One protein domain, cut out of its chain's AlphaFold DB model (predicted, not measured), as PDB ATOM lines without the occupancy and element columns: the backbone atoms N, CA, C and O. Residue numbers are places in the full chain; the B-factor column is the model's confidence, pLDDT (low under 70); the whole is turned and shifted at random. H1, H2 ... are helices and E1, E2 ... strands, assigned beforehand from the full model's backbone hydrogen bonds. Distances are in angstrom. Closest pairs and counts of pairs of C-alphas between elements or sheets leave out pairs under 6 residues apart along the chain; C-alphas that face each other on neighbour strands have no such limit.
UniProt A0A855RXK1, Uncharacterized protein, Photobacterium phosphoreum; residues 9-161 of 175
ATOM      1  N   LYS A   9      -2.617 -39.033   6.926       94.69
ATOM      2  CA  LYS A   9      -1.360 -39.570   7.425       94.69
ATOM      3  C   LYS A   9      -0.702 -38.539   8.328       94.69
ATOM      4  O   LYS A   9      -0.369 -37.450   7.869       94.69
ATOM      5  N   THR A  10      -0.521 -38.905   9.586       93.69
ATOM      6  CA  THR A  10       0.259 -38.154  10.568       93.69
ATOM      7  C   THR A  10       1.492 -38.976  10.948       93.69
ATOM      8  O   THR A  10       1.873 -39.901  10.222       93.69
ATOM      9  N   LYS A  11       2.155 -38.637  12.055       89.62
ATOM     10  CA  LYS A  11       3.286 -39.418  12.565       89.62
ATOM     11  C   LYS A  11       2.857 -40.822  13.006       89.62
ATOM     12  O   LYS A  11       3.539 -41.788  12.678       89.62
ATOM     13  N   ASP A  12       1.735 -40.908  13.720       87.56
ATOM     14  CA  ASP A  12       1.300 -42.127  14.411       87.56
ATOM     15  C   ASP A  12      -0.003 -42.711  13.826       87.56
ATOM     16  O   ASP A  12      -0.397 -43.825  14.173       87.56
ATOM     17  N   VAL A  13      -0.669 -41.987  12.915       92.12
ATOM     18  CA  VAL A  13      -1.970 -42.364  12.343       92.12
ATOM     19  C   VAL A  13      -1.907 -42.450  10.821       92.12
ATOM     20  O   VAL A  13      -1.445 -41.530  10.150       92.12
ATOM     21  N   GLU A  14      -2.456 -43.526  10.258       93.81
ATOM     22  CA  GLU A  14      -2.687 -43.676   8.821       93.81
ATOM     23  C   GLU A  14      -4.104 -44.219   8.580       93.81
ATOM     24  O   GLU A  14      -4.446 -45.286   9.081       93.81
ATOM     25  N   LEU A  15      -4.930 -43.480   7.827       93.50
ATOM     26  CA  LEU A  15      -6.309 -43.865   7.504       93.50
ATOM     27  C   LEU A  15      -6.493 -44.042   6.001       93.50
ATOM     28  O   LEU A  15      -6.201 -43.139   5.210       93.50
ATOM     29  N   THR A  16      -7.046 -45.187   5.612       94.12
ATOM     30  CA  THR A  16      -7.414 -45.521   4.233       94.12
ATOM     31  C   THR A  16      -8.928 -45.526   4.031       94.12
ATOM     32  O   THR A  16      -9.413 -45.039   3.005       94.12
ATOM     33  N   SER A  17      -9.686 -45.961   5.039       93.31
ATOM     34  CA  SER A  17     -11.142 -45.936   5.041       93.31
ATOM     35  C   SER A  17     -11.661 -44.511   5.159       93.31
ATOM     36  O   SER A  17     -11.268 -43.748   6.040       93.31
ATOM     37  N   ARG A  18     -12.577 -44.142   4.262       93.19
ATOM     38  CA  ARG A  18     -13.202 -42.808   4.221       93.19
ATOM     39  C   ARG A  18     -14.498 -42.728   5.026       93.19
ATOM     40  O   ARG A  18     -15.167 -41.699   4.995       93.19
ATOM     41  N   LEU A  19     -14.863 -43.806   5.717       93.12
ATOM     42  CA  LEU A  19     -16.043 -43.871   6.565       93.12
ATOM     43  C   LEU A  19     -15.615 -43.849   8.032       93.12
ATOM     44  O   LEU A  19     -14.937 -44.758   8.507       93.12
ATOM     45  N   LEU A  20     -16.023 -42.801   8.745       91.88
ATOM     46  CA  LEU A  20     -15.785 -42.646  10.178       91.88
ATOM     47  C   LEU A  20     -17.081 -42.933  10.937       91.88
ATOM     48  O   LEU A  20     -18.122 -42.364  10.604       91.88
ATOM     49  N   ILE A  21     -17.021 -43.780  11.965       90.38
ATOM     50  CA  ILE A  21     -18.196 -44.197  12.741       90.38
ATOM     51  C   ILE A  21     -18.080 -43.717  14.188       90.38
ATOM     52  O   ILE A  21     -17.054 -43.886  14.841       90.38
ATOM     53  N   GLY A  22     -19.154 -43.098  14.682       88.06
ATOM     54  CA  GLY A  22     -19.321 -42.751  16.094       88.06
ATOM     55  C   GLY A  22     -19.743 -43.955  16.923       88.06
ATOM     56  O   GLY A  22     -20.476 -44.805  16.437       88.06
ATOM     57  N   THR A  23     -19.312 -44.009  18.178       86.62
ATOM     58  CA  THR A  23     -19.529 -45.149  19.089       86.62
ATOM     59  C   THR A  23     -20.639 -44.906  20.120       86.62
ATOM     60  O   THR A  23     -21.142 -45.854  20.712       86.62
ATOM     61  N   GLU A  24     -21.064 -43.650  20.303       82.50
ATOM     62  CA  GLU A  24     -21.921 -43.201  21.417       82.50
ATOM     63  C   GLU A  24     -23.357 -43.777  21.417       82.50
ATOM     64  O   GLU A  24     -24.038 -43.679  22.430       82.50
ATOM     65  N   GLN A  25     -23.840 -44.355  20.309       84.88
ATOM     66  CA  GLN A  25     -25.232 -44.831  20.156       84.88
ATOM     67  C   GLN A  25     -25.393 -46.355  20.283       84.88
ATOM     68  O   GLN A  25     -26.482 -46.885  20.071       84.88
ATOM     69  N   TYR A  26     -24.316 -47.077  20.593       89.81
ATOM     70  CA  TYR A  26     -24.340 -48.532  20.721       89.81
ATOM     71  C   TYR A  26     -24.321 -48.961  22.186       89.81
ATOM     72  O   TYR A  26     -23.688 -48.327  23.026       89.81
ATOM     73  N   ASN A  27     -24.984 -50.081  22.473       90.25
ATOM     74  CA  ASN A  27     -25.186 -50.552  23.844       90.25
ATOM     75  C   ASN A  27     -24.109 -51.532  24.330       90.25
ATOM     76  O   ASN A  27     -24.017 -51.768  25.531       90.25
ATOM     77  N   THR A  28     -23.318 -52.129  23.429       93.69
ATOM     78  CA  THR A  28     -22.288 -53.112  23.802       93.69
ATOM     79  C   THR A  28     -21.007 -52.954  22.984       93.69
ATOM     80  O   THR A  28     -21.011 -52.406  21.876       93.69
ATOM     81  N   ALA A  29     -19.899 -53.462  23.529       94.50
ATOM     82  CA  ALA A  29     -18.594 -53.458  22.872       94.50
ATOM     83  C   ALA A  29     -18.578 -54.332  21.606       94.50
ATOM     84  O   ALA A  29     -17.892 -54.017  20.633       94.50
ATOM     85  N   GLU A  30     -19.350 -55.417  21.597       95.94
ATOM     86  CA  GLU A  30     -19.529 -56.301  20.448       95.94
ATOM     87  C   GLU A  30     -20.268 -55.585  19.320       95.94
ATOM     88  O   GLU A  30     -19.817 -55.651  18.184       95.94
ATOM     89  N   MET A  31     -21.333 -54.827  19.621       95.62
ATOM     90  CA  MET A  31     -22.047 -54.056  18.595       95.62
ATOM     91  C   MET A  31     -21.150 -52.994  17.955       95.62
ATOM     92  O   MET A  31     -21.137 -52.862  16.731       95.62
ATOM     93  N   ILE A  32     -20.375 -52.261  18.768       94.88
ATOM     94  CA  ILE A  32     -19.407 -51.273  18.265       94.88
ATOM     95  C   ILE A  32     -18.409 -51.955  17.328       94.88
ATOM     96  O   ILE A  32     -18.183 -51.474  16.215       94.88
ATOM     97  N   ARG A  33     -17.837 -53.085  17.758       95.44
ATOM     98  CA  ARG A  33     -16.899 -53.870  16.957       95.44
ATOM     99  C   ARG A  33     -17.528 -54.334  15.647       95.44
ATOM    100  O   ARG A  33     -16.977 -54.055  14.586       95.44
ATOM    101  N   ASP A  34     -18.662 -55.020  15.713       96.00
ATOM    102  CA  ASP A  34     -19.276 -55.676  14.558       96.00
ATOM    103  C   ASP A  34     -19.669 -54.658  13.482       96.00
ATOM    104  O   ASP A  34     -19.377 -54.865  12.303       96.00
ATOM    105  N   VAL A  35     -20.240 -53.514  13.879       95.19
ATOM    106  CA  VAL A  35     -20.577 -52.435  12.937       95.19
ATOM    107  C   VAL A  35     -19.322 -51.792  12.347       95.19
ATOM    108  O   VAL A  35     -19.279 -51.534  11.144       95.19
ATOM    109  N   THR A  36     -18.287 -51.566  13.158       95.00
ATOM    110  CA  THR A  36     -17.018 -50.979  12.690       95.00
ATOM    111  C   THR A  36     -16.339 -51.881  11.658       95.00
ATOM    112  O   THR A  36     -15.957 -51.406  10.586       95.00
ATOM    113  N   ILE A  37     -16.262 -53.190  11.930       95.44
ATOM    114  CA  ILE A  37     -15.686 -54.183  11.013       95.44
ATOM    115  C   ILE A  37     -16.507 -54.269   9.725       95.44
ATOM    116  O   ILE A  37     -15.935 -54.224   8.635       95.44
ATOM    117  N   ALA A  38     -17.837 -54.360   9.832       95.62
ATOM    118  CA  ALA A  38     -18.722 -54.451   8.672       95.62
ATOM    119  C   ALA A  38     -18.623 -53.215   7.764       95.62
ATOM    120  O   ALA A  38     -18.654 -53.336   6.540       95.62
ATOM    121  N   ALA A  39     -18.458 -52.032   8.357       94.69
ATOM    122  CA  ALA A  39     -18.252 -50.783   7.638       94.69
ATOM    123  C   ALA A  39     -16.844 -50.634   7.040       94.69
ATOM    124  O   ALA A  39     -16.619 -49.748   6.215       94.69
ATOM    125  N   GLY A  40     -15.886 -51.460   7.473       93.88
ATOM    126  CA  GLY A  40     -14.476 -51.281   7.152       93.88
ATOM    127  C   GLY A  40     -13.913 -49.973   7.709       93.88
ATOM    128  O   GLY A  40     -13.045 -49.374   7.076       93.88
ATOM    129  N   ALA A  41     -14.453 -49.482   8.825       94.69
ATOM    130  CA  ALA A  41     -13.989 -48.264   9.474       94.69
ATOM    131  C   ALA A  41     -12.751 -48.559  10.330       94.69
ATOM    132  O   ALA A  41     -12.653 -49.598  10.970       94.69
ATOM    133  N   GLU A  42     -11.809 -47.622  10.351       94.12
ATOM    134  CA  GLU A  42     -10.512 -47.811  11.018       94.12
ATOM    135  C   GLU A  42     -10.401 -47.017  12.324       94.12
ATOM    136  O   GLU A  42      -9.483 -47.245  13.103       94.12
ATOM    137  N   LEU A  43     -11.323 -46.082  12.577       91.38
ATOM    138  CA  LEU A  43     -11.332 -45.271  13.791       91.38
ATOM    139  C   LEU A  43     -12.266 -45.845  14.848       91.38
ATOM    140  O   LEU A  43     -13.414 -46.180  14.565       91.38
ATOM    141  N   MET A  44     -11.796 -45.817  16.091       90.50
ATOM    142  CA  MET A  44     -12.623 -45.998  17.277       90.50
ATOM    143  C   MET A  44     -12.650 -44.687  18.057       90.50
ATOM    144  O   MET A  44     -11.639 -44.250  18.607       90.50
ATOM    145  N   ILE A  45     -13.814 -44.033  18.066       89.62
ATOM    146  CA  ILE A  45     -14.009 -42.801  18.828       89.62
ATOM    147  C   ILE A  45     -14.158 -43.160  20.309       89.62
ATOM    148  O   ILE A  45     -15.094 -43.860  20.697       89.62
ATOM    149  N   ALA A  46     -13.250 -42.642  21.128       86.75
ATOM    150  CA  ALA A  46     -13.252 -42.754  22.576       86.75
ATOM    151  C   ALA A  46     -13.605 -41.396  23.195       86.75
ATOM    152  O   ALA A  46     -13.060 -40.358  22.812       86.75
ATOM    153  N   THR A  47     -14.519 -41.397  24.159       82.69
ATOM    154  CA  THR A  47     -15.028 -40.173  24.785       82.69
ATOM    155  C   THR A  47     -14.984 -40.277  26.300       82.69
ATOM    156  O   THR A  47     -15.117 -41.362  26.863       82.69
ATOM    157  N   VAL A  48     -14.839 -39.132  26.956       79.00
ATOM    158  CA  VAL A  48     -15.127 -38.966  28.379       79.00
ATOM    159  C   VAL A  48     -16.218 -37.918  28.468       79.00
ATOM    160  O   VAL A  48     -16.029 -36.780  28.041       79.00
ATOM    161  N   ASN A  49     -17.366 -38.291  29.030       78.25
ATOM    162  CA  ASN A  49     -18.398 -37.325  29.364       78.25
ATOM    163  C   ASN A  49     -18.119 -36.782  30.779       78.25
ATOM    164  O   ASN A  49     -18.286 -37.504  31.766       78.25
ATOM    165  N   PRO A  50     -17.686 -35.515  30.920       69.94
ATOM    166  CA  PRO A  50     -17.363 -34.951  32.227       69.94
ATOM    167  C   PRO A  50     -18.599 -34.777  33.122       69.94
ATOM    168  O   PRO A  50     -18.442 -34.646  34.334       69.94
ATOM    169  N   LYS A  51     -19.809 -34.775  32.543       73.75
ATOM    170  CA  LYS A  51     -21.078 -34.562  33.257       73.75
ATOM    171  C   LYS A  51     -21.739 -35.862  33.705       73.75
ATOM    172  O   LYS A  51     -22.486 -35.847  34.676       73.75
ATOM    173  N   ASP A  52     -21.467 -36.964  33.018       72.94
ATOM    174  CA  ASP A  52     -22.019 -38.274  33.342       72.94
ATOM    175  C   ASP A  52     -21.003 -39.367  33.006       72.94
ATOM    176  O   ASP A  52     -20.756 -39.673  31.845       72.94
ATOM    177  N   ARG A  53     -20.412 -39.957  34.047       67.88
ATOM    178  CA  ARG A  53     -19.412 -41.027  33.922       67.88
ATOM    179  C   ARG A  53     -20.021 -42.430  33.955       67.88
ATOM    180  O   ARG A  53     -19.275 -43.401  33.903       67.88
ATOM    181  N   SER A  54     -21.341 -42.532  34.112       61.09
ATOM    182  CA  SER A  54     -22.056 -43.804  34.272       61.09
ATOM    183  C   SER A  54     -22.701 -44.313  32.986       61.09
ATOM    184  O   SER A  54     -23.127 -45.466  32.941       61.09
ATOM    185  N   SER A  55     -22.762 -43.480  31.947       62.78
ATOM    186  CA  SER A  55     -23.338 -43.836  30.656       62.78
ATOM    187  C   SER A  55     -22.272 -44.195  29.619       62.78
ATOM    188  O   SER A  55     -21.192 -43.607  29.566       62.78
ATOM    189  N   GLY A  56     -22.606 -45.168  28.768       77.81
ATOM    190  CA  GLY A  56     -21.771 -45.626  27.657       77.81
ATOM    191  C   GLY A  56     -21.069 -46.962  27.905       77.81
ATOM    192  O   GLY A  56     -21.065 -47.509  29.005       77.81
ATOM    193  N   VAL A  57     -20.481 -47.501  26.836       86.81
ATOM    194  CA  VAL A  57     -19.669 -48.722  26.881       86.81
ATOM    195  C   VAL A  57     -18.250 -48.353  27.309       86.81
ATOM    196  O   VAL A  57     -17.667 -47.405  26.778       86.81
ATOM    197  N   ALA A  58     -17.671 -49.093  28.255       89.25
ATOM    198  CA  ALA A  58     -16.324 -48.811  28.731       89.25
ATOM    199  C   ALA A  58     -15.291 -48.964  27.601       89.25
ATOM    200  O   ALA A  58     -15.258 -49.975  26.899       89.25
ATOM    201  N   ILE A  59     -14.399 -47.978  27.459       88.38
ATOM    202  CA  ILE A  59     -13.363 -47.952  26.407       88.38
ATOM    203  C   ILE A  59     -12.497 -49.220  26.443       88.38
ATOM    204  O   ILE A  59     -12.132 -49.747  25.395       88.38
ATOM    205  N   VAL A  60     -12.204 -49.734  27.642       89.69
ATOM    206  CA  VAL A  60     -11.417 -50.963  27.834       89.69
ATOM    207  C   VAL A  60     -12.117 -52.202  27.273       89.69
ATOM    208  O   VAL A  60     -11.456 -53.045  26.669       89.69
ATOM    209  N   ASP A  61     -13.443 -52.284  27.394       93.00
ATOM    210  CA  ASP A  61     -14.229 -53.401  26.864       93.00
ATOM    211  C   ASP A  61     -14.316 -53.320  25.338       93.00
ATOM    212  O   ASP A  61     -14.165 -54.330  24.650       93.00
ATOM    213  N   VAL A  62     -14.471 -52.107  24.791       93.12
ATOM    214  CA  VAL A  62     -14.413 -51.863  23.341       93.12
ATOM    215  C   VAL A  62     -13.048 -52.267  22.785       93.12
ATOM    216  O   VAL A  62     -12.981 -53.047  21.836       93.12
ATOM    217  N   ALA A  63     -11.957 -51.796  23.394       92.00
ATOM    218  CA  ALA A  63     -10.597 -52.126  22.972       92.00
ATOM    219  C   ALA A  63     -10.333 -53.639  23.025       92.00
ATOM    220  O   ALA A  63      -9.794 -54.205  22.072       92.00
ATOM    221  N   LYS A  64     -10.772 -54.308  24.099       94.50
ATOM    222  CA  LYS A  64     -10.686 -55.766  24.226       94.50
ATOM    223  C   LYS A  64     -11.458 -56.477  23.113       94.50
ATOM    224  O   LYS A  64     -10.903 -57.365  22.479       94.50
ATOM    225  N   SER A  65     -12.688 -56.048  22.829       95.88
ATOM    226  CA  SER A  65     -13.532 -56.629  21.776       95.88
ATOM    227  C   SER A  65     -12.850 -56.598  20.399       95.88
ATOM    228  O   SER A  65     -12.867 -57.599  19.681       95.88
ATOM    229  N   PHE A  66     -12.191 -55.491  20.036       95.50
ATOM    230  CA  PHE A  66     -11.419 -55.407  18.788       95.50
ATOM    231  C   PHE A  66     -10.160 -56.279  18.796       95.50
ATOM    232  O   PHE A  66      -9.849 -56.906  17.780       95.50
ATOM    233  N   ASN A  67      -9.461 -56.355  19.933       94.69
ATOM    234  CA  ASN A  67      -8.276 -57.195  20.083       94.69
ATOM    235  C   ASN A  67      -8.616 -58.689  19.934       94.69
ATOM    236  O   ASN A  67      -7.932 -59.405  19.205       94.69
ATOM    237  N   ASP A  68      -9.718 -59.136  20.545       96.62
ATOM    238  CA  ASP A  68     -10.214 -60.516  20.453       96.62
ATOM    239  C   ASP A  68     -10.590 -60.893  19.006       96.62
ATOM    240  O   ASP A  68     -10.398 -62.033  18.584       96.62
ATOM    241  N   ALA A  69     -11.066 -59.925  18.215       96.31
ATOM    242  CA  ALA A  69     -11.359 -60.104  16.792       96.31
ATOM    243  C   ALA A  69     -10.160 -59.858  15.860       96.31
ATOM    244  O   ALA A  69     -10.310 -59.953  14.641       96.31
ATOM    245  N   GLN A  70      -8.985 -59.538  16.412       95.88
ATOM    246  CA  GLN A  70      -7.758 -59.249  15.663       95.88
ATOM    247  C   GLN A  70      -7.944 -58.158  14.594       95.88
ATOM    248  O   GLN A  70      -7.350 -58.214  13.513       95.88
ATOM    249  N   TYR A  71      -8.782 -57.160  14.888       94.25
ATOM    250  CA  TYR A  71      -9.068 -56.056  13.981       94.25
ATOM    251  C   TYR A  71      -8.369 -54.785  14.457       94.25
ATOM    252  O   TYR A  71      -8.635 -54.283  15.549       94.25
ATOM    253  N   ASN A  72      -7.454 -54.270  13.635       90.50
ATOM    254  CA  ASN A  72      -6.687 -53.078  13.974       90.50
ATOM    255  C   ASN A  72      -7.561 -51.824  13.876       90.50
ATOM    256  O   ASN A  72      -8.107 -51.533  12.813       90.50
ATOM    257  N   ILE A  73      -7.634 -51.070  14.969       92.81
ATOM    258  CA  ILE A  73      -8.320 -49.782  15.057       92.81
ATOM    259  C   ILE A  73      -7.365 -48.709  15.565       92.81
ATOM    260  O   ILE A  73      -6.476 -48.973  16.372       92.81
ATOM    261  N   ILE A  74      -7.595 -47.480  15.131       93.94
ATOM    262  CA  ILE A  74      -6.901 -46.295  15.614       93.94
ATOM    263  C   ILE A  74      -7.825 -45.586  16.611       93.94
ATOM    264  O   ILE A  74      -8.923 -45.154  16.236       93.94
ATOM    265  N   PRO A  75      -7.422 -45.460  17.886       93.31
ATOM    266  CA  PRO A  75      -8.208 -44.730  18.861       93.31
ATOM    267  C   PRO A  75      -8.120 -43.224  18.589       93.31
ATOM    268  O   PRO A  75      -7.040 -42.674  18.375       93.31
ATOM    269  N   VAL A  76      -9.262 -42.541  18.636       95.00
ATOM    270  CA  VAL A  76      -9.348 -41.081  18.529       95.00
ATOM    271  C   VAL A  76     -10.184 -40.538  19.681       95.00
ATOM    272  O   VAL A  76     -11.284 -41.016  19.951       95.00
ATOM    273  N   SER A  77      -9.660 -39.542  20.385       94.88
ATOM    274  CA  SER A  77     -10.386 -38.867  21.463       94.88
ATOM    275  C   SER A  77     -11.409 -37.884  20.890       94.88
ATOM    276  O   SER A  77     -11.232 -37.379  19.782       94.88
ATOM    277  N   THR A  78     -12.482 -37.589  21.623       94.56
ATOM    278  CA  THR A  78     -13.461 -36.552  21.255       94.56
ATOM    279  C   THR A  78     -13.784 -35.653  22.440       94.56
ATOM    280  O   THR A  78     -13.859 -36.111  23.577       94.56
ATOM    281  N   THR A  79     -14.033 -34.373  22.164       95.19
ATOM    282  CA  THR A  79     -14.435 -33.371  23.169       95.19
ATOM    283  C   THR A  79     -15.914 -32.981  23.030       95.19
ATOM    284  O   THR A  79     -16.343 -31.929  23.481       95.19
ATOM    285  N   SER A  80     -16.737 -33.851  22.440       89.75
ATOM    286  CA  SER A  80     -18.141 -33.617  22.050       89.75
ATOM    287  C   SER A  80     -19.099 -33.154  23.163       89.75
ATOM    288  O   SER A  80     -20.209 -32.721  22.854       89.75
ATOM    289  N   PHE A  81     -18.716 -33.232  24.437       88.56
ATOM    290  CA  PHE A  81     -19.562 -32.869  25.581       88.56
ATOM    291  C   PHE A  81     -19.258 -31.499  26.199       88.56
ATOM    292  O   PHE A  81     -19.955 -31.086  27.134       88.56
ATOM    293  N   VAL A  82     -18.242 -30.797  25.694       92.56
ATOM    294  CA  VAL A  82     -17.791 -29.522  26.262       92.56
ATOM    295  C   VAL A  82     -18.315 -28.327  25.476       92.56
ATOM    296  O   VAL A  82     -18.611 -28.415  24.280       92.56
ATOM    297  N   THR A  83     -18.405 -27.186  26.156       93.81
ATOM    298  CA  THR A  83     -18.894 -25.931  25.561       93.81
ATOM    299  C   THR A  83     -17.866 -24.804  25.632       93.81
ATOM    300  O   THR A  83     -18.190 -23.674  25.280       93.81
ATOM    301  N   LYS A  84     -16.654 -25.081  26.132       95.25
ATOM    302  CA  LYS A  84     -15.575 -24.102  26.297       95.25
ATOM    303  C   LYS A  84     -14.233 -24.652  25.794       95.25
ATOM    304  O   LYS A  84     -13.992 -25.852  25.958       95.25
ATOM    305  N   PRO A  85     -13.345 -23.805  25.240       96.94
ATOM    306  CA  PRO A  85     -12.005 -24.209  24.803       96.94
ATOM    307  C   PRO A  85     -11.185 -24.920  25.878       96.94
ATOM    308  O   PRO A  85     -10.578 -25.955  25.615       96.94
ATOM    309  N   GLU A  86     -11.187 -24.395  27.101       97.38
ATOM    310  CA  GLU A  86     -10.348 -24.895  28.193       97.38
ATOM    311  C   GLU A  86     -10.776 -26.305  28.613       97.38
ATOM    312  O   GLU A  86      -9.942 -27.164  28.899       97.38
ATOM    313  N   GLU A  87     -12.083 -26.569  28.592       96.12
ATOM    314  CA  GLU A  87     -12.639 -27.896  28.845       96.12
ATOM    315  C   GLU A  87     -12.225 -28.890  27.750       96.12
ATOM    316  O   GLU A  87     -11.849 -30.017  28.069       96.12
ATOM    317  N   ALA A  88     -12.233 -28.473  26.478       97.00
ATOM    318  CA  ALA A  88     -11.811 -29.320  25.361       97.00
ATOM    319  C   ALA A  88     -10.338 -29.719  25.486       97.00
ATOM    320  O   ALA A  88      -9.998 -30.897  25.372       97.00
ATOM    321  N   ILE A  89      -9.481 -28.742  25.786       97.94
ATOM    322  CA  ILE A  89      -8.049 -28.963  25.996       97.94
ATOM    323  C   ILE A  89      -7.830 -29.950  27.149       97.94
ATOM    324  O   ILE A  89      -7.078 -30.913  27.003       97.94
ATOM    325  N   ASN A  90      -8.515 -29.753  28.278       96.75
ATOM    326  CA  ASN A  90      -8.377 -30.623  29.446       96.75
ATOM    327  C   ASN A  90      -8.836 -32.061  29.167       96.75
ATOM    328  O   ASN A  90      -8.154 -33.001  29.569       96.75
ATOM    329  N   VAL A  91      -9.953 -32.244  28.454       95.81
ATOM    330  CA  VAL A  91     -10.444 -33.580  28.076       95.81
ATOM    331  C   VAL A  91      -9.462 -34.276  27.132       95.81
ATOM    332  O   VAL A  91      -9.134 -35.439  27.353       95.81
ATOM    333  N   ALA A  92      -8.940 -33.580  26.119       97.19
ATOM    334  CA  ALA A  92      -7.958 -34.157  25.201       97.19
ATOM    335  C   ALA A  92      -6.673 -34.588  25.931       97.19
ATOM    336  O   ALA A  92      -6.195 -35.707  25.739       97.19
ATOM    337  N   LYS A  93      -6.157 -33.748  26.840       97.38
ATOM    338  CA  LYS A  93      -4.997 -34.085  27.683       97.38
ATOM    339  C   LYS A  93      -5.275 -35.271  28.597       97.38
ATOM    340  O   LYS A  93      -4.469 -36.191  28.643       97.38
ATOM    341  N   GLN A  94      -6.447 -35.319  29.225       95.38
ATOM    342  CA  GLN A  94      -6.853 -36.460  30.043       95.38
ATOM    343  C   GLN A  94      -6.884 -37.769  29.237       95.38
ATOM    344  O   GLN A  94      -6.443 -38.804  29.733       95.38
ATOM    345  N   MET A  95      -7.381 -37.737  27.997       94.56
ATOM    346  CA  MET A  95      -7.400 -38.913  27.119       94.56
ATOM    347  C   MET A  95      -5.992 -39.375  26.736       94.56
ATOM    348  O   MET A  95      -5.728 -40.580  26.705       94.56
ATOM    349  N   ARG A  96      -5.071 -38.435  26.501       95.62
ATOM    350  CA  ARG A  96      -3.657 -38.745  26.288       95.62
ATOM    351  C   ARG A  96      -3.009 -39.343  27.535       95.62
ATOM    352  O   ARG A  96      -2.353 -40.371  27.428       95.62
ATOM    353  N   ASP A  97      -3.225 -38.754  28.705       95.44
ATOM    354  CA  ASP A  97      -2.574 -39.181  29.948       95.44
ATOM    355  C   ASP A  97      -3.065 -40.559  30.421       95.44
ATOM    356  O   ASP A  97      -2.279 -41.360  30.922       95.44
ATOM    357  N   LEU A  98      -4.359 -40.854  30.253       92.44
ATOM    358  CA  LEU A  98      -4.953 -42.124  30.687       92.44
ATOM    359  C   LEU A  98      -4.788 -43.255  29.668       92.44
ATOM    360  O   LEU A  98      -4.675 -44.414  30.065       92.44
ATOM    361  N   PHE A  99      -4.816 -42.941  28.368       91.69
ATOM    362  CA  PHE A  99      -4.920 -43.950  27.308       91.69
ATOM    363  C   PHE A  99      -3.876 -43.806  26.193       91.69
ATOM    364  O   PHE A  99      -3.890 -44.591  25.248       91.69
ATOM    365  N   GLY A 100      -2.985 -42.815  26.258       93.62
ATOM    366  CA  GLY A 100      -1.989 -42.548  25.214       93.62
ATOM    367  C   GLY A 100      -2.570 -41.969  23.920       93.62
ATOM    368  O   GLY A 100      -1.887 -41.936  22.899       93.62
ATOM    369  N   ILE A 101      -3.829 -41.518  23.926       94.88
ATOM    370  CA  ILE A 101      -4.529 -41.068  22.715       94.88
ATOM    371  C   ILE A 101      -4.208 -39.595  22.436       94.88
ATOM    372  O   ILE A 101      -4.774 -38.703  23.066       94.88
ATOM    373  N   SER A 102      -3.336 -39.344  21.454       96.31
ATOM    374  CA  SER A 102      -2.950 -37.986  21.012       96.31
ATOM    375  C   SER A 102      -3.630 -37.540  19.712       96.31
ATOM    376  O   SER A 102      -3.382 -36.435  19.235       96.31
ATOM    377  N   PHE A 103      -4.515 -38.365  19.147       97.38
ATOM    378  CA  PHE A 103      -5.379 -37.962  18.041       97.38
ATOM    379  C   PHE A 103      -6.694 -37.408  18.603       97.38
ATOM    380  O   PHE A 103      -7.437 -38.116  19.292       97.38
ATOM    381  N   CYS A 104      -6.974 -36.131  18.346       97.62
ATOM    382  CA  CYS A 104      -8.111 -35.403  18.896       97.62
ATOM    383  C   CYS A 104      -9.098 -34.976  17.806       97.62
ATOM    384  O   CYS A 104      -8.828 -34.096  16.989       97.62
ATOM    385  N   LYS A 105     -10.297 -35.558  17.849       97.00
ATOM    386  CA  LYS A 105     -11.493 -35.060  17.166       97.00
ATOM    387  C   LYS A 105     -12.076 -33.911  18.000       97.00
ATOM    388  O   LYS A 105     -12.943 -34.127  18.852       97.00
ATOM    389  N   LEU A 106     -11.562 -32.705  17.764       97.81
ATOM    390  CA  LEU A 106     -11.878 -31.506  18.538       97.81
ATOM    391  C   LEU A 106     -13.282 -30.983  18.198       97.81
ATOM    392  O   LEU A 106     -13.534 -30.490  17.102       97.81
ATOM    393  N   ASP A 107     -14.177 -31.068  19.175       95.06
ATOM    394  CA  ASP A 107     -15.540 -30.542  19.145       95.06
ATOM    395  C   ASP A 107     -15.742 -29.568  20.316       95.06
ATOM    396  O   ASP A 107     -15.491 -29.919  21.468       95.06
ATOM    397  N   ILE A 108     -16.247 -28.366  20.048       95.12
ATOM    398  CA  ILE A 108     -16.698 -27.429  21.089       95.12
ATOM    399  C   ILE A 108     -18.118 -27.017  20.718       95.12
ATOM    400  O   ILE A 108     -18.330 -26.435  19.657       95.12
ATOM    401  N   ARG A 109     -19.109 -27.381  21.535       90.31
ATOM    402  CA  ARG A 109     -20.535 -27.187  21.214       90.31
ATOM    403  C   ARG A 109     -21.091 -26.009  22.001       90.31
ATOM    404  O   ARG A 109     -21.797 -26.192  22.988       90.31
ATOM    405  N   ASN A 110     -20.702 -24.801  21.603       87.75
ATOM    406  CA  ASN A 110     -21.085 -23.570  22.299       87.75
ATOM    407  C   ASN A 110     -22.574 -23.235  22.129       87.75
ATOM    408  O   ASN A 110     -23.157 -22.623  23.020       87.75
ATOM    409  N   ASP A 111     -23.176 -23.613  20.997       84.00
ATOM    410  CA  ASP A 111     -24.595 -23.378  20.738       84.00
ATOM    411  C   ASP A 111     -25.454 -24.487  21.376       84.00
ATOM    412  O   ASP A 111     -25.388 -25.640  20.935       84.00
ATOM    413  N   PRO A 112     -26.275 -24.180  22.396       79.38
ATOM    414  CA  PRO A 112     -27.102 -25.181  23.059       79.38
ATOM    415  C   PRO A 112     -28.243 -25.711  22.180       79.38
ATOM    416  O   PRO A 112     -28.731 -26.808  22.444       79.38
ATOM    417  N   LEU A 113     -28.673 -24.954  21.162       80.62
ATOM    418  CA  LEU A 113     -29.795 -25.311  20.300       80.62
ATOM    419  C   LEU A 113     -29.326 -26.189  19.136       80.62
ATOM    420  O   LEU A 113     -29.735 -27.345  19.035       80.62
ATOM    421  N   HIS A 114     -28.423 -25.673  18.298       78.25
ATOM    422  CA  HIS A 114     -27.995 -26.374  17.080       78.25
ATOM    423  C   HIS A 114     -26.735 -27.229  17.275       78.25
ATOM    424  O   HIS A 114     -26.371 -28.018  16.399       78.25
ATOM    425  N   ARG A 115     -26.073 -27.120  18.439       81.25
ATOM    426  CA  ARG A 115     -24.808 -27.814  18.756       81.25
ATOM    427  C   ARG A 115     -23.660 -27.455  17.811       81.25
ATOM    428  O   ARG A 115     -22.740 -28.253  17.625       81.25
ATOM    429  N   TRP A 116     -23.713 -26.256  17.235       84.81
ATOM    430  CA  TRP A 116     -22.662 -25.686  16.401       84.81
ATOM    431  C   TRP A 116     -21.457 -25.222  17.221       84.81
ATOM    432  O   TRP A 116     -21.523 -25.034  18.442       84.81
ATOM    433  N   SER A 117     -20.347 -25.035  16.508       88.12
ATOM    434  CA  SER A 117     -19.066 -24.626  17.071       88.12
ATOM    435  C   SER A 117     -18.768 -23.170  16.742       88.12
ATOM    436  O   SER A 117     -18.890 -22.745  15.592       88.12
ATOM    437  N   ASN A 118     -18.340 -22.410  17.751       92.62
ATOM    438  CA  ASN A 118     -17.754 -21.097  17.525       92.62
ATOM    439  C   ASN A 118     -16.327 -21.277  16.983       92.62
ATOM    440  O   ASN A 118     -15.445 -21.752  17.699       92.62
ATOM    441  N   ASN A 119     -16.088 -20.875  15.735       95.94
ATOM    442  CA  ASN A 119     -14.798 -21.081  15.073       95.94
ATOM    443  C   ASN A 119     -13.627 -20.405  15.809       95.94
ATOM    444  O   ASN A 119     -12.532 -20.962  15.827       95.94
ATOM    445  N   PHE A 120     -13.843 -19.269  16.485       97.12
ATOM    446  CA  PHE A 120     -12.794 -18.618  17.285       97.12
ATOM    447  C   PHE A 120     -12.347 -19.472  18.474       97.12
ATOM    448  O   PHE A 120     -11.165 -19.517  18.805       97.12
ATOM    449  N   ASP A 121     -13.291 -20.151  19.116       97.38
ATOM    450  CA  ASP A 121     -13.023 -21.020  20.259       97.38
ATOM    451  C   ASP A 121     -12.317 -22.307  19.816       97.38
ATOM    452  O   ASP A 121     -11.386 -22.767  20.481       97.38
ATOM    453  N   VAL A 122     -12.701 -22.838  18.651       98.06
ATOM    454  CA  VAL A 122     -12.037 -23.992  18.028       98.06
ATOM    455  C   VAL A 122     -10.594 -23.664  17.655       98.06
ATOM    456  O   VAL A 122      -9.708 -24.445  17.986       98.06
ATOM    457  N   ILE A 123     -10.339 -22.505  17.034       98.50
ATOM    458  CA  ILE A 123      -8.983 -22.059  16.672       98.50
ATOM    459  C   ILE A 123      -8.089 -21.966  17.913       98.50
ATOM    460  O   ILE A 123      -7.002 -22.540  17.921       98.50
ATOM    461  N   LYS A 124      -8.563 -21.333  18.994       98.50
ATOM    462  CA  LYS A 124      -7.803 -21.231  20.254       98.50
ATOM    463  C   LYS A 124      -7.449 -22.601  20.834       98.50
ATOM    464  O   LYS A 124      -6.317 -22.827  21.249       98.50
ATOM    465  N   ALA A 125      -8.411 -23.524  20.879       98.62
ATOM    466  CA  ALA A 125      -8.163 -24.862  21.405       98.62
ATOM    467  C   ALA A 125      -7.222 -25.674  20.504       98.62
ATOM    468  O   ALA A 125      -6.339 -26.369  21.011       98.62
ATOM    469  N   ALA A 126      -7.380 -25.563  19.182       98.75
ATOM    470  CA  ALA A 126      -6.515 -26.222  18.214       98.75
ATOM    471  C   ALA A 126      -5.062 -25.750  18.350       98.75
ATOM    472  O   ALA A 126      -4.173 -26.591  18.393       98.75
ATOM    473  N   GLU A 127      -4.823 -24.444  18.503       98.69
ATOM    474  CA  GLU A 127      -3.480 -23.880  18.699       98.69
ATOM    475  C   GLU A 127      -2.769 -24.519  19.894       98.69
ATOM    476  O   GLU A 127      -1.637 -24.991  19.782       98.69
ATOM    477  N   VAL A 128      -3.453 -24.589  21.038       98.75
ATOM    478  CA  VAL A 128      -2.887 -25.170  22.260       98.75
ATOM    479  C   VAL A 128      -2.587 -26.658  22.084       98.75
ATOM    480  O   VAL A 128      -1.530 -27.117  22.513       98.75
ATOM    481  N   LEU A 129      -3.497 -27.416  21.470       98.75
ATOM    482  CA  LEU A 129      -3.327 -28.858  21.282       98.75
ATOM    483  C   LEU A 129      -2.230 -29.186  20.262       98.75
ATOM    484  O   LEU A 129      -1.420 -30.075  20.515       98.75
ATOM    485  N   LEU A 130      -2.150 -28.445  19.155       98.56
ATOM    486  CA  LEU A 130      -1.092 -28.604  18.153       98.56
ATOM    487  C   LEU A 130       0.288 -28.296  18.748       98.56
ATOM    488  O   LEU A 130       1.218 -29.081  18.575       98.56
ATOM    489  N   ASN A 131       0.408 -27.215  19.528       98.50
ATOM    490  CA  ASN A 131       1.647 -26.875  20.240       98.50
ATOM    491  C   ASN A 131       2.050 -27.930  21.285       98.50
ATOM    492  O   ASN A 131       3.225 -28.049  21.626       98.50
ATOM    493  N   ASP A 132       1.088 -28.709  21.780       98.19
ATOM    494  CA  ASP A 132       1.299 -29.833  22.696       98.19
ATOM    495  C   ASP A 132       1.466 -31.176  21.947       98.19
ATOM    496  O   ASP A 132       1.461 -32.242  22.559       98.19
ATOM    497  N   GLY A 133       1.611 -31.152  20.617       97.38
ATOM    498  CA  GLY A 133       1.920 -32.326  19.796       97.38
ATOM    499  C   GLY A 133       0.741 -33.261  19.516       97.38
ATOM    500  O   GLY A 133       0.965 -34.431  19.214       97.38
ATOM    501  N   PHE A 134      -0.501 -32.785  19.636       98.44
ATOM    502  CA  PHE A 134      -1.674 -33.548  19.205       98.44
ATOM    503  C   PHE A 134      -1.848 -33.498  17.686       98.44
ATOM    504  O   PHE A 134      -1.664 -32.456  17.061       98.44
ATOM    505  N   ASP A 135      -2.351 -34.593  17.122       98.19
ATOM    506  CA  ASP A 135      -3.006 -34.558  15.819       98.19
ATOM    507  C   ASP A 135      -4.430 -34.029  16.025       98.19
ATOM    508  O   ASP A 135      -5.222 -34.641  16.746       98.19
ATOM    509  N   VAL A 136      -4.775 -32.885  15.431       98.44
ATOM    510  CA  VAL A 136      -6.067 -32.224  15.684       98.44
ATOM    511  C   VAL A 136      -6.946 -32.245  14.438       98.44
ATOM    512  O   VAL A 136      -6.563 -31.754  13.378       98.44
ATOM    513  N   MET A 137      -8.153 -32.789  14.594       97.81
ATOM    514  CA  MET A 137      -9.202 -32.851  13.579       97.81
ATOM    515  C   MET A 137     -10.447 -32.078  14.061       97.81
ATOM    516  O   MET A 137     -11.366 -32.685  14.632       97.81
ATOM    517  N   PRO A 138     -10.481 -30.740  13.893       97.81
ATOM    518  CA  PRO A 138     -11.556 -29.899  14.410       97.81
ATOM    519  C   PRO A 138     -12.866 -30.023  13.626       97.81
ATOM    520  O   PRO A 138     -12.877 -30.199  12.408       97.81
ATOM    521  N   MET A 139     -13.983 -29.869  14.338       95.94
ATOM    522  CA  MET A 139     -15.286 -29.531  13.768       95.94
ATOM    523  C   MET A 139     -15.474 -28.015  13.757       95.94
ATOM    524  O   MET A 139     -15.355 -27.373  14.799       95.94
ATOM    525  N   ILE A 140     -15.797 -27.457  12.593       94.69
ATOM    526  CA  ILE A 140     -16.065 -26.026  12.427       94.69
ATOM    527  C   ILE A 140     -17.418 -25.781  11.769       94.69
ATOM    528  O   ILE A 140     -17.922 -26.590  10.984       94.69
ATOM    529  N   THR A 141     -17.992 -24.622  12.071       91.12
ATOM    530  CA  THR A 141     -19.082 -24.059  11.274       91.12
ATOM    531  C   THR A 141     -18.505 -23.623   9.917       91.12
ATOM    532  O   THR A 141     -17.392 -23.087   9.907       91.12
ATOM    533  N   PRO A 142     -19.195 -23.845   8.775       89.94
ATOM    534  CA  PRO A 142     -18.653 -23.541   7.449       89.94
ATOM    535  C   PRO A 142     -18.175 -22.089   7.302       89.94
ATOM    536  O   PRO A 142     -18.973 -21.160   7.227       89.94
ATOM    537  N   ASP A 143     -16.857 -21.914   7.251       92.88
ATOM    538  CA  ASP A 143     -16.168 -20.632   7.089       92.88
ATOM    539  C   ASP A 143     -14.803 -20.893   6.420       92.88
ATOM    540  O   ASP A 143     -13.920 -21.496   7.041       92.88
ATOM    541  N   PRO A 144     -14.607 -20.467   5.158       95.38
ATOM    542  CA  PRO A 144     -13.350 -20.670   4.442       95.38
ATOM    543  C   PRO A 144     -12.132 -20.018   5.110       95.38
ATOM    544  O   PRO A 144     -11.025 -20.540   4.984       95.38
ATOM    545  N   PHE A 145     -12.306 -18.903   5.827       97.62
ATOM    546  CA  PHE A 145     -11.196 -18.225   6.499       97.62
ATOM    547  C   PHE A 145     -10.760 -18.991   7.742       97.62
ATOM    548  O   PHE A 145      -9.567 -19.231   7.924       97.62
ATOM    549  N   ALA A 146     -11.714 -19.447   8.558       97.50
ATOM    550  CA  ALA A 146     -11.406 -20.312   9.695       97.50
ATOM    551  C   ALA A 146     -10.764 -21.631   9.243       97.50
ATOM    552  O   ALA A 146      -9.790 -22.081   9.846       97.50
ATOM    553  N   ALA A 147     -11.267 -22.222   8.153       98.00
ATOM    554  CA  ALA A 147     -10.680 -23.413   7.552       98.00
ATOM    555  C   ALA A 147      -9.218 -23.180   7.147       98.00
ATOM    556  O   ALA A 147      -8.357 -23.991   7.485       98.00
ATOM    557  N   LYS A 148      -8.926 -22.051   6.487       98.38
ATOM    558  CA  LYS A 148      -7.562 -21.723   6.068       98.38
ATOM    559  C   LYS A 148      -6.618 -21.522   7.254       98.38
ATOM    560  O   LYS A 148      -5.519 -22.060   7.248       98.38
ATOM    561  N   ILE A 149      -7.072 -20.824   8.296       98.56
ATOM    562  CA  ILE A 149      -6.297 -20.640   9.532       98.56
ATOM    563  C   ILE A 149      -5.944 -21.998  10.157       98.56
ATOM    564  O   ILE A 149      -4.784 -22.248  10.465       98.56
ATOM    565  N   LEU A 150      -6.922 -22.894  10.308       98.69
ATOM    566  CA  LEU A 150      -6.706 -24.211  10.919       98.69
ATOM    567  C   LEU A 150      -5.810 -25.125  10.070       98.69
ATOM    568  O   LEU A 150      -5.022 -25.888  10.630       98.69
ATOM    569  N   GLU A 151      -5.916 -25.043   8.740       98.19
ATOM    570  CA  GLU A 151      -4.996 -25.707   7.810       98.19
ATOM    571  C   GLU A 151      -3.563 -25.192   8.005       98.19
ATOM    572  O   GLU A 151      -2.653 -25.994   8.204       98.19
ATOM    573  N   ASP A 152      -3.366 -23.869   8.012       98.50
ATOM    574  CA  ASP A 152      -2.046 -23.241   8.152       98.50
ATOM    575  C   ASP A 152      -1.394 -23.529   9.513       98.50
ATOM    576  O   ASP A 152      -0.171 -23.625   9.610       98.50
ATOM    577  N   MET A 153      -2.202 -23.719  10.559       98.38
ATOM    578  CA  MET A 153      -1.733 -24.151  11.879       98.38
ATOM    579  C   MET A 153      -1.273 -25.617  11.909       98.38
ATOM    580  O   MET A 153      -0.546 -26.001  12.823       98.38
ATOM    581  N   GLY A 154      -1.686 -26.437  10.937       97.94
ATOM    582  CA  GLY A 154      -1.318 -27.851  10.847       97.94
ATOM    583  C   GLY A 154      -2.367 -28.835  11.377       97.94
ATOM    584  O   GLY A 154      -2.013 -29.966  11.709       97.94
ATOM    585  N   CYS A 155      -3.652 -28.457  11.452       98.44
ATOM    586  CA  CYS A 155      -4.712 -29.442  11.704       98.44
ATOM    587  C   CYS A 155      -4.692 -30.533  10.620       98.44
ATOM    588  O   CYS A 155      -4.623 -30.237   9.428       98.44
ATOM    589  N   CYS A 156      -4.792 -31.804  11.014       97.25
ATOM    590  CA  CYS A 156      -4.589 -32.930  10.095       97.25
ATOM    591  C   CYS A 156      -5.781 -33.188   9.156       97.25
ATOM    592  O   CYS A 156      -5.623 -33.807   8.105       97.25
ATOM    593  N   ALA A 157      -6.972 -32.721   9.531       96.62
ATOM    594  CA  ALA A 157      -8.170 -32.697   8.698       96.62
ATOM    595  C   ALA A 157      -9.200 -31.727   9.281       96.62
ATOM    596  O   ALA A 157      -9.243 -31.524  10.489       96.62
ATOM    597  N   LEU A 158     -10.085 -31.189   8.447       96.75
ATOM    598  CA  LEU A 158     -11.203 -30.352   8.887       96.75
ATOM    599  C   LEU A 158     -12.517 -31.114   8.744       96.75
ATOM    600  O   LEU A 158     -12.718 -31.850   7.777       96.75
ATOM    601  N   ARG A 159     -13.430 -30.919   9.697       95.25
ATOM    602  CA  ARG A 159     -14.774 -31.501   9.666       95.25
ATOM    603  C   ARG A 159     -15.811 -30.391   9.641       95.25
ATOM    604  O   ARG A 159     -15.708 -29.422  10.388       95.25
ATOM    605  N   LEU A 160     -16.818 -30.571   8.795       92.44
ATOM    606  CA  LEU A 160     -17.963 -29.678   8.674       92.44
ATOM    607  C   LEU A 160     -19.234 -30.442   9.027       92.44
ATOM    608  O   LEU A 160     -19.353 -31.639   8.742       92.44
ATOM    609  N   PHE A 161     -20.200 -29.748   9.622       86.00
ATOM    610  CA  PHE A 161     -21.545 -30.287   9.771       86.00
ATOM    611  C   PHE A 161     -22.208 -30.385   8.397       86.00
ATOM    612  O   PHE A 161     -22.260 -29.405   7.659       86.00
TER     613      PHE A 161
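What this domain is: This is residues 9 to 161 of the 175 residues of an uncharacterized protein of Photobacterium phosphoreum (UniProt A0A855RXK1). A small wall of three parallel strands, E1, E2 and E3, has H3 covering one side of it, a pair of crossed helices, H1 and H2, at its E1 end, and two helices side by side, H4 and H5, beyond E3. H2 packs on the wall mainly at E1, and short strand-like pairings, of E3 with residues 135 to 136 and of residues 139 to 140 with 159 to 160, continue the row of strands toward the H4 and H5 end. The 153 printed residues hold five named helices and three named strands, in the order H1 E1 H2 E2 H3 E3 H4 H5, with 72 residues in them, under half; the class is mostly helix. The sheet's order is E1 E2 E3. The whole is compact, with a radius of gyration of the C-alphas of 15.1 A, and spans 43 by 33 by 28 A.

Where its parts are: E1 is residues 43 to 47, 12.7 A long; E2 is residues 74 to 78, 13.0 A; E3 is residues 103 to 105, 6.8 A. H3, residues 85 to 99, is the longest helix at 21.1 A, from C-alpha 85 at (-12.005, -24.209, 24.803). H2 is residues 59 to 68, 14.3 A. H1 is residues 29 to 39, 15.5 A, and begins at C-alpha 29 (-18.594, -53.458, 22.872). H4, residues 119 to 131, measures 18.2 A; H5, residues 144 to 153, measures 14.2 A and ends at C-alpha 153 (-1.733, -24.151, 11.879).

How they stand to each other: E2 is the inner strand. E1 and E2 are parallel, with N 46 and O 76 within hydrogen-bond range at 2.8 A. E2 and E3 are parallel, with N 105 and O 77 at 2.8 A. E1, H2, E2 and E2, H3, E3 are strand-helix-strand units, two parallel neighbours with a helix between, each with a right-handed crossover. H2 and H3 on one face of the sheet make two layers. H3 is over E2 at a height over the sheet of 8.5 A and runs along the strands, at 24 degrees to E2 on the local plane. H1 and H2 touch at Ala 29 and Val 62, their closest C-alphas, 4.5 A apart, at a steep tilt of 59 degrees. H3, with residues 85 to 89 alone, touches H4; the closest C-alphas, of Pro 85 and Ala 125, are 5.2 A apart. H4 and H5 touch at a shallow tilt of 10 degrees, the same way, the C-alphas of Asn 119 and Ala 146 being closest at 6.4 A. H2 and H3 are apart. In H1, H2, H3, H4 and H5 every O i to N i+4 pair is within hydrogen-bond range.

The domain as a whole: The two C-alphas farthest apart, of Asp 68 and Phe 145, are 44.5 A apart. The printed part has no cut. The links E1 to H2, E3 to H4 and H4 to H5 are long, and residues 9 to 28 hold no named element. The mean pLDDT of the printed part is 92.5; residue 50 and residues 53 to 55 are under 70.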